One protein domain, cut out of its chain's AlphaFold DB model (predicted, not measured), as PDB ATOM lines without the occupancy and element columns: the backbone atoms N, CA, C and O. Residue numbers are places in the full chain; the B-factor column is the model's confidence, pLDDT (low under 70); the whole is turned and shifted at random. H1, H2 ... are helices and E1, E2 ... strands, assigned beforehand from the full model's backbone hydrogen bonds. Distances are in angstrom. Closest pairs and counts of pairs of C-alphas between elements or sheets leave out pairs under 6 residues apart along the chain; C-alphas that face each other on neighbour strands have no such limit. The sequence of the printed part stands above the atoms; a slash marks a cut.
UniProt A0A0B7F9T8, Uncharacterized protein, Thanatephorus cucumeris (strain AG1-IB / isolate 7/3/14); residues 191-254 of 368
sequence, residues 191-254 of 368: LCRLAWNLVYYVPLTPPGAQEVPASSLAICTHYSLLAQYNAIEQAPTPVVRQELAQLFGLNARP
ATOM      1  N   LEU A 191      30.993 -47.498  18.949       89.44
ATOM      2  CA  LEU A 191      31.935 -48.353  19.651       89.44
ATOM      3  C   LEU A 191      31.936 -49.750  19.020       89.44
ATOM      4  O   LEU A 191      30.947 -50.474  19.103       89.44
ATOM      5  N   CYS A 192      33.060 -50.140  18.432       85.94
ATOM      6  CA  CYS A 192      33.357 -51.511  18.051       85.94
ATOM      7  C   CYS A 192      34.223 -52.155  19.137       85.94
ATOM      8  O   CYS A 192      35.245 -51.600  19.556       85.94
ATOM      9  N   ARG A 193      33.800 -53.334  19.601       87.19
ATOM     10  CA  ARG A 193      34.551 -54.152  20.553       87.19
ATOM     11  C   ARG A 193      35.306 -55.220  19.773       87.19
ATOM     12  O   ARG A 193      34.712 -56.196  19.331       87.19
ATOM     13  N   LEU A 194      36.603 -55.005  19.591       80.88
ATOM     14  CA  LEU A 194      37.512 -56.018  19.066       80.88
ATOM     15  C   LEU A 194      38.017 -56.884  20.226       80.88
ATOM     16  O   LEU A 194      37.984 -56.450  21.377       80.88
ATOM     17  N   ALA A 195      38.536 -58.078  19.919       81.38
ATOM     18  CA  ALA A 195      39.006 -59.043  20.922       81.38
ATOM     19  C   ALA A 195      39.960 -58.435  21.971       81.38
ATOM     20  O   ALA A 195      39.906 -58.804  23.140       81.38
ATOM     21  N   TRP A 196      40.790 -57.471  21.560       77.50
ATOM     22  CA  TRP A 196      41.813 -56.857  22.413       77.50
ATOM     23  C   TRP A 196      41.687 -55.338  22.562       77.50
ATOM     24  O   TRP A 196      42.420 -54.750  23.348       77.50
ATOM     25  N   ASN A 197      40.795 -54.686  21.807       80.50
ATOM     26  CA  ASN A 197      40.748 -53.225  21.708       80.50
ATOM     27  C   ASN A 197      39.317 -52.690  21.604       80.50
ATOM     28  O   ASN A 197      38.442 -53.291  20.984       80.50
ATOM     29  N   LEU A 198      39.111 -51.496  22.154       85.44
ATOM     30  CA  LEU A 198      37.902 -50.703  21.965       85.44
ATOM     31  C   LEU A 198      38.204 -49.588  20.971       85.44
ATOM     32  O   LEU A 198      39.089 -48.766  21.214       85.44
ATOM     33  N   VAL A 199      37.480 -49.560  19.854       87.38
ATOM     34  CA  VAL A 199      37.702 -48.571  18.796       87.38
ATOM     35  C   VAL A 199      36.379 -47.933  18.418       87.38
ATOM     36  O   VAL A 199      35.389 -48.625  18.197       87.38
ATOM     37  N   TYR A 200      36.361 -46.606  18.317       89.50
ATOM     38  CA  TYR A 200      35.248 -45.899  17.695       89.50
ATOM     39  C   TYR A 200      35.476 -45.839  16.185       89.50
ATOM     40  O   TYR A 200      36.386 -45.155  15.717       89.50
ATOM     41  N   TYR A 201      34.652 -46.552  15.422       87.25
ATOM     42  CA  TYR A 201      34.625 -46.451  13.961       87.25
ATOM     43  C   TYR A 201      33.450 -45.571  13.535       87.25
ATOM     44  O   TYR A 201      32.489 -45.420  14.280       87.25
ATOM     45  N   VAL A 202      33.523 -44.953  12.358       85.88
ATOM     46  CA  VAL A 202      32.485 -44.024  11.883       85.88
ATOM     47  C   VAL A 202      31.813 -44.638  10.659       85.88
ATOM     48  O   VAL A 202      32.360 -44.502   9.564       85.88
ATOM     49  N   PRO A 203      30.682 -45.343  10.821       81.25
ATOM     50  CA  PRO A 203      29.890 -45.770   9.680       81.25
ATOM     51  C   PRO A 203      29.067 -44.596   9.135       81.25
ATOM     52  O   PRO A 203      28.515 -43.820   9.915       81.25
ATOM     53  N   LEU A 204      28.946 -44.483   7.808       77.50
ATOM     54  CA  LEU A 204      27.907 -43.638   7.195       77.50
ATOM     55  C   LEU A 204      26.510 -44.212   7.475       77.50
ATOM     56  O   LEU A 204      25.573 -43.467   7.742       77.50
ATOM     57  N   THR A 205      26.419 -45.544   7.513       78.12
ATOM     58  CA  THR A 205      25.205 -46.293   7.841       78.12
ATOM     59  C   THR A 205      25.474 -47.177   9.054       78.12
ATOM     60  O   THR A 205      26.098 -48.233   8.915       78.12
ATOM     61  N   PRO A 206      25.078 -46.751  10.264       75.12
ATOM     62  CA  PRO A 206      25.114 -47.600  11.448       75.12
ATOM     63  C   PRO A 206      24.462 -48.970  11.191       75.12
ATOM     64  O   PRO A 206      23.470 -49.035  10.464       75.12
ATOM     65  N   PRO A 207      24.953 -50.064  11.804       76.62
ATOM     66  CA  PRO A 207      24.299 -51.366  11.692       76.62
ATOM     67  C   PRO A 207      22.826 -51.281  12.115       76.62
ATOM     68  O   PRO A 207      22.526 -50.869  13.233       76.62
ATOM     69  N   GLY A 208      21.913 -51.660  11.216       77.44
ATOM     70  CA  GLY A 208      20.465 -51.614  11.454       77.44
ATOM     71  C   GLY A 208      19.809 -50.239  11.278       77.44
ATOM     72  O   GLY A 208      18.611 -50.119  11.523       77.44
ATOM     73  N   ALA A 209      20.553 -49.213  10.854       79.88
ATOM     74  CA  ALA A 209      20.002 -47.907  10.508       79.88
ATOM     75  C   ALA A 209      19.818 -47.748   8.994       79.88
ATOM     76  O   ALA A 209      20.432 -48.451   8.191       79.88
ATOM     77  N   GLN A 210      18.976 -46.787   8.617       79.81
ATOM     78  CA  GLN A 210      18.840 -46.363   7.230       79.81
ATOM     79  C   GLN A 210      20.105 -45.631   6.775       79.81
ATOM     80  O   GLN A 210      20.745 -44.928   7.560       79.81
ATOM     81  N   GLU A 211      20.463 -45.807   5.506       79.62
ATOM     82  CA  GLU A 211      21.600 -45.124   4.902       79.62
ATOM     83  C   GLU A 211      21.396 -43.610   4.919       79.62
ATOM     84  O   GLU A 211      20.364 -43.095   4.482       79.62
ATOM     85  N   VAL A 212      22.392 -42.903   5.453       79.12
ATOM     86  CA  VAL A 212      22.409 -41.444   5.510       79.12
ATOM     87  C   VAL A 212      23.462 -40.957   4.517       79.12
ATOM     88  O   VAL A 212      24.638 -41.308   4.659       79.12
ATOM     89  N   PRO A 213      23.086 -40.153   3.509       84.31
ATOM     90  CA  PRO A 213      24.051 -39.644   2.551       84.31
ATOM     91  C   PRO A 213      25.058 -38.726   3.251       84.31
ATOM     92  O   PRO A 213      24.716 -37.936   4.129       84.31
ATOM     93  N   ALA A 214      26.324 -38.775   2.830       84.62
ATOM     94  CA  ALA A 214      27.368 -37.938   3.425       84.62
ATOM     95  C   ALA A 214      27.054 -36.428   3.328       84.62
ATOM     96  O   ALA A 214      27.487 -35.650   4.177       84.62
ATOM     97  N   SER A 215      26.267 -36.019   2.327       87.69
ATOM     98  CA  SER A 215      25.817 -34.639   2.119       87.69
ATOM     99  C   SER A 215      24.830 -34.129   3.174       87.69
ATOM    100  O   SER A 215      24.702 -32.918   3.321       87.69
ATOM    101  N   SER A 216      24.161 -35.004   3.933       87.56
ATOM    102  CA  SER A 216      23.249 -34.593   5.010       87.56
ATOM    103  C   SER A 216      23.925 -34.496   6.379       87.56
ATOM    104  O   SER A 216      23.257 -34.251   7.383       87.56
ATOM    105  N   LEU A 217      25.243 -34.711   6.459       88.50
ATOM    106  CA  LEU A 217      25.980 -34.571   7.712       88.50
ATOM    107  C   LEU A 217      26.035 -33.101   8.143       88.50
ATOM    108  O   LEU A 217      26.420 -32.225   7.374       88.50
ATOM    109  N   ALA A 218      25.716 -32.837   9.412       91.00
ATOM    110  CA  ALA A 218      25.823 -31.502   9.988       91.00
ATOM    111  C   ALA A 218      27.290 -31.039  10.015       91.00
ATOM    112  O   ALA A 218      28.118 -31.613  10.731       91.00
ATOM    113  N   ILE A 219      27.603 -30.011   9.226       93.62
ATOM    114  CA  ILE A 219      28.952 -29.465   9.055       93.62
ATOM    115  C   ILE A 219      29.308 -28.534  10.223       93.62
ATOM    116  O   ILE A 219      28.494 -27.731  10.681       93.62
ATOM    117  N   CYS A 220      30.545 -28.636  10.700       93.38
ATOM    118  CA  CYS A 220      31.123 -27.745  11.694       93.38
ATOM    119  C   CYS A 220      31.241 -26.329  11.119       93.38
ATOM    120  O   CYS A 220      31.717 -26.133  10.003       93.38
ATOM    121  N   THR A 221      30.889 -25.321  11.911       95.25
ATOM    122  CA  THR A 221      31.090 -23.912  11.556       95.25
ATOM    123  C   THR A 221      32.028 -23.258  12.561       95.25
ATOM    124  O   THR A 221      32.213 -23.756  13.672       95.25
ATOM    125  N   HIS A 222      32.606 -22.113  12.195       95.06
ATOM    126  CA  HIS A 222      33.406 -21.319  13.127       95.06
ATOM    127  C   HIS A 222      32.646 -21.041  14.432       95.06
ATOM    128  O   HIS A 222      33.156 -21.281  15.523       95.06
ATOM    129  N   TYR A 223      31.393 -20.594  14.307       95.94
ATOM    130  CA  TYR A 223      30.545 -20.238  15.438       95.94
ATOM    131  C   TYR A 223      30.158 -21.452  16.284       95.94
ATOM    132  O   TYR A 223      30.191 -21.357  17.510       95.94
ATOM    133  N   SER A 224      29.843 -22.598  15.664       95.31
ATOM    134  CA  SER A 224      29.516 -23.806  16.431       95.31
ATOM    135  C   SER A 224      30.718 -24.315  17.226       95.31
ATOM    136  O   SER A 224      30.556 -24.681  18.388       95.31
ATOM    137  N   LEU A 225      31.931 -24.252  16.665       95.44
ATOM    138  CA  LEU A 225      33.157 -24.588  17.395       95.44
ATOM    139  C   LEU A 225      33.416 -23.619  18.556       95.44
ATOM    140  O   LEU A 225      33.676 -24.063  19.672       95.44
ATOM    141  N   LEU A 226      33.297 -22.302  18.338       96.25
ATOM    142  CA  LEU A 226      33.456 -21.312  19.412       96.25
ATOM    143  C   LEU A 226      32.441 -21.514  20.546       96.25
ATOM    144  O   LEU A 226      32.817 -21.445  21.716       96.25
ATOM    145  N   ALA A 227      31.183 -21.817  20.218       96.88
ATOM    146  CA  ALA A 227      30.156 -22.126  21.209       96.88
ATOM    147  C   ALA A 227      30.495 -23.392  22.017       96.88
ATOM    148  O   ALA A 227      30.345 -23.399  23.239       96.88
ATOM    149  N   GLN A 228      31.013 -24.438  21.366       96.31
ATOM    150  CA  GLN A 228      31.464 -25.659  22.043       96.31
ATOM    151  C   GLN A 228      32.652 -25.400  22.978       96.31
ATOM    152  O   GLN A 228      32.662 -25.903  24.102       96.31
ATOM    153  N   TYR A 229      33.628 -24.583  22.565       96.44
ATOM    154  CA  TYR A 229      34.732 -24.181  23.442       96.44
ATOM    155  C   TYR A 229      34.241 -23.372  24.648       96.44
ATOM    156  O   TYR A 229      34.637 -23.683  25.771       96.44
ATOM    157  N   ASN A 230      33.334 -22.406  24.444       97.50
ATOM    158  CA  ASN A 230      32.708 -21.647  25.533       97.50
ATOM    159  C   ASN A 230      32.021 -22.586  26.539       97.50
ATOM    160  O   ASN A 230      32.228 -22.449  27.740       97.50
ATOM    161  N   ALA A 231      31.254 -23.571  26.059       97.69
ATOM    162  CA  ALA A 231      30.568 -24.533  26.920       97.69
ATOM    163  C   ALA A 231      31.545 -25.386  27.751       97.69
ATOM    164  O   ALA A 231      31.302 -25.625  28.932       97.69
ATOM    165  N   ILE A 232      32.671 -25.818  27.168       97.50
ATOM    166  CA  ILE A 232      33.723 -26.555  27.895       97.50
ATOM    167  C   ILE A 232      34.389 -25.663  28.957       97.50
ATOM    168  O   ILE A 232      34.706 -26.125  30.054       97.50
ATOM    169  N   GLU A 233      34.648 -24.395  28.640       97.19
ATOM    170  CA  GLU A 233      35.308 -23.445  29.543       97.19
ATOM    171  C   GLU A 233      34.417 -23.010  30.707       97.19
ATOM    172  O   GLU A 233      34.917 -22.860  31.817       97.19
ATOM    173  N   GLN A 234      33.114 -22.871  30.469       97.50
ATOM    174  CA  GLN A 234      32.112 -22.474  31.463       97.50
ATOM    175  C   GLN A 234      31.536 -23.658  32.253       97.50
ATOM    176  O   GLN A 234      30.629 -23.478  33.065       97.50
ATOM    177  N   ALA A 235      32.028 -24.877  32.019       97.75
ATOM    178  CA  ALA A 235      31.543 -26.066  32.703       97.75
ATOM    179  C   ALA A 235      31.693 -25.925  34.236       97.75
ATOM    180  O   ALA A 235      32.785 -25.610  34.714       97.75
ATOM    181  N   PRO A 236      30.636 -26.205  35.022       97.50
ATOM    182  CA  PRO A 236      30.620 -25.926  36.459       97.50
ATOM    183  C   PRO A 236      31.546 -26.846  37.259       97.50
ATOM    184  O   PRO A 236      31.972 -26.498  38.357       97.50
ATOM    185  N   THR A 237      31.850 -28.036  36.733       97.94
ATOM    186  CA  THR A 237      32.708 -29.021  37.394       97.94
ATOM    187  C   THR A 237      33.684 -29.664  36.403       97.94
ATOM    188  O   THR A 237      33.391 -29.746  35.203       97.94
ATOM    189  N   PRO A 238      34.830 -30.190  36.878       97.62
ATOM    190  CA  PRO A 238      35.769 -30.929  36.034       97.62
ATOM    191  C   PRO A 238      35.148 -32.144  35.329       97.62
ATOM    192  O   PRO A 238      35.544 -32.468  34.211       97.62
ATOM    193  N   VAL A 239      34.157 -32.789  35.957       97.88
ATOM    194  CA  VAL A 239      33.434 -33.936  35.384       97.88
ATOM    195  C   VAL A 239      32.621 -33.494  34.170       97.88
ATOM    196  O   VAL A 239      32.825 -34.020  33.077       97.88
ATOM    197  N   VAL A 240      31.796 -32.451  34.320       97.62
ATOM    198  CA  VAL A 240      30.993 -31.903  33.212       97.62
ATOM    199  C   VAL A 240      31.896 -31.392  32.088       97.62
ATOM    200  O   VAL A 240      31.631 -31.634  30.911       97.62
ATOM    201  N   ARG A 241      33.026 -30.755  32.426       97.56
ATOM    202  CA  ARG A 241      34.034 -30.337  31.440       97.56
ATOM    203  C   ARG A 241      34.536 -31.520  30.610       97.56
ATOM    204  O   ARG A 241      34.655 -31.411  29.391       97.56
ATOM    205  N   GLN A 242      34.853 -32.641  31.260       96.56
ATOM    206  CA  GLN A 242      35.350 -33.841  30.593       96.56
ATOM    207  C   GLN A 242      34.278 -34.496  29.711       96.56
ATOM    208  O   GLN A 242      34.606 -34.949  28.612       96.56
ATOM    209  N   GLU A 243      33.023 -34.528  30.154       96.25
ATOM    210  CA  GLU A 243      31.889 -35.039  29.377       96.25
ATOM    211  C   GLU A 243      31.654 -34.208  28.111       96.25
ATOM    212  O   GLU A 243      31.611 -34.764  27.012       96.25
ATOM    213  N   LEU A 244      31.611 -32.876  28.230       96.88
ATOM    214  CA  LEU A 244      31.485 -31.965  27.086       96.88
ATOM    215  C   LEU A 244      32.672 -32.094  26.124       96.88
ATOM    216  O   LEU A 244      32.489 -32.192  24.912       96.88
ATOM    217  N   ALA A 245      33.894 -32.178  26.655       96.12
ATOM    218  CA  ALA A 245      35.096 -32.413  25.862       96.12
ATOM    219  C   ALA A 245      35.014 -33.723  25.055       96.12
ATOM    220  O   ALA A 245      35.439 -33.782  23.898       96.12
ATOM    221  N   GLN A 246      34.478 -34.799  25.642       93.94
ATOM    222  CA  GLN A 246      34.259 -36.071  24.943       93.94
ATOM    223  C   GLN A 246      33.144 -35.980  23.901       93.94
ATOM    224  O   GLN A 246      33.320 -36.488  22.792       93.94
ATOM    225  N   LEU A 247      32.037 -35.317  24.239       94.12
ATOM    226  CA  LEU A 247      30.890 -35.130  23.357       94.12
ATOM    227  C   LEU A 247      31.264 -34.336  22.103       94.12
ATOM    228  O   LEU A 247      30.916 -34.743  20.996       94.12
ATOM    229  N   PHE A 248      31.991 -33.231  22.264       94.94
ATOM    230  CA  PHE A 248      32.392 -32.362  21.155       94.94
ATOM    231  C   PHE A 248      33.667 -32.830  20.453       94.94
ATOM    232  O   PHE A 248      33.929 -32.422  19.327       94.94
ATOM    233  N   GLY A 249      34.455 -33.710  21.077       95.06
ATOM    234  CA  GLY A 249      35.725 -34.148  20.498       95.06
ATOM    235  C   GLY A 249      36.830 -33.102  20.616       95.06
ATOM    236  O   GLY A 249      37.745 -33.075  19.795       95.06
ATOM    237  N   LEU A 250      36.756 -32.241  21.629       95.31
ATOM    238  CA  LEU A 250      37.636 -31.090  21.829       95.31
ATOM    239  C   LEU A 250      38.283 -31.179  23.214       95.31
ATOM    240  O   LEU A 250      37.639 -31.564  24.181       95.31
ATOM    241  N   ASN A 251      39.567 -30.855  23.325       92.75
ATOM    242  CA  ASN A 251      40.307 -30.858  24.590       92.75
ATOM    243  C   ASN A 251      40.372 -29.465  25.231       92.75
ATOM    244  O   ASN A 251      40.289 -29.350  26.452       92.75
ATOM    245  N   ALA A 252      40.549 -28.423  24.419       92.94
ATOM    246  CA  ALA A 252      40.688 -27.034  24.852       92.94
ATOM    247  C   ALA A 252      40.469 -26.089  23.664       92.94
ATOM    248  O   ALA A 252      40.457 -26.541  22.521       92.94
ATOM    249  N   ARG A 253      40.339 -24.785  23.923       95.56
ATOM    250  CA  ARG A 253      40.334 -23.766  22.871       95.56
ATOM    251  C   ARG A 253      41.743 -23.609  22.274       95.56
ATOM    252  O   ARG A 253      42.699 -23.430  23.032       95.56
ATOM    253  N   PRO A 254      41.902 -23.674  20.943       96.06
ATOM    254  CA  PRO A 254      43.191 -23.457  20.300       96.06
ATOM    255  C   PRO A 254      43.580 -21.977  20.335       96.06
ATOM    256  O   PRO A 254      42.733 -21.110  20.142       96.06
TER     257      PRO A 254
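Overview. This is residues 191 to 254 of the 368 residues of an uncharacterized protein of Thanatephorus cucumeris (strain AG1-IB / isolate 7/3/14) (UniProt A0A0B7F9T8). A small strand hairpin, E1 and E2, and a helical hairpin, H1 and H2, form two separate lobes joined by a long strap, residues 202 to 221, with no named element. The printed part has 64 residues, in chain order E1, E2, H1, H2; the two-stranded sheet is antiparallel. The class is mixed, helices and strands, with under half of the residues in named elements. The whole is loose, with a radius of gyration of the C-alphas of 15.3 A and spans of 37 by 34 by 19 A.

Arrangement. E1, residues 191 to 193, and E2, residues 198 to 201, are antiparallel at 135 degrees; N 192 and O 199, 2.8 A apart, are within hydrogen-bond range. H1, residues 222 to 233, touches H2, residues 238 to 248, with residues 228 to 233 alone; the closest C-alphas, of Ile 232 and Arg 241, are 5.2 A apart. They run opposite ways at a shallow tilt of 20 degrees. In both helices every O i to N i+4 pair is within hydrogen-bond range. E1 and H1 are apart, as are E1 and H2, and E2 and H2.

Along the chain. E1 begins at C-alpha 191 (31.935, -48.353, 19.651) and spans 6.4 A; E2 spans 9.6 A. H1 spans 16.7 A and H2 15.3 A, ending at C-alpha 248 (32.392, -32.362, 21.155).

Size, cuts and confidence. The C-alphas farthest apart, of Ala 195 and Tyr 223, are 40.1 A apart. The link E2 to H1 is long; the other two are tight. The printed part has no cut, and no printed residue is under 70 in pLDDT.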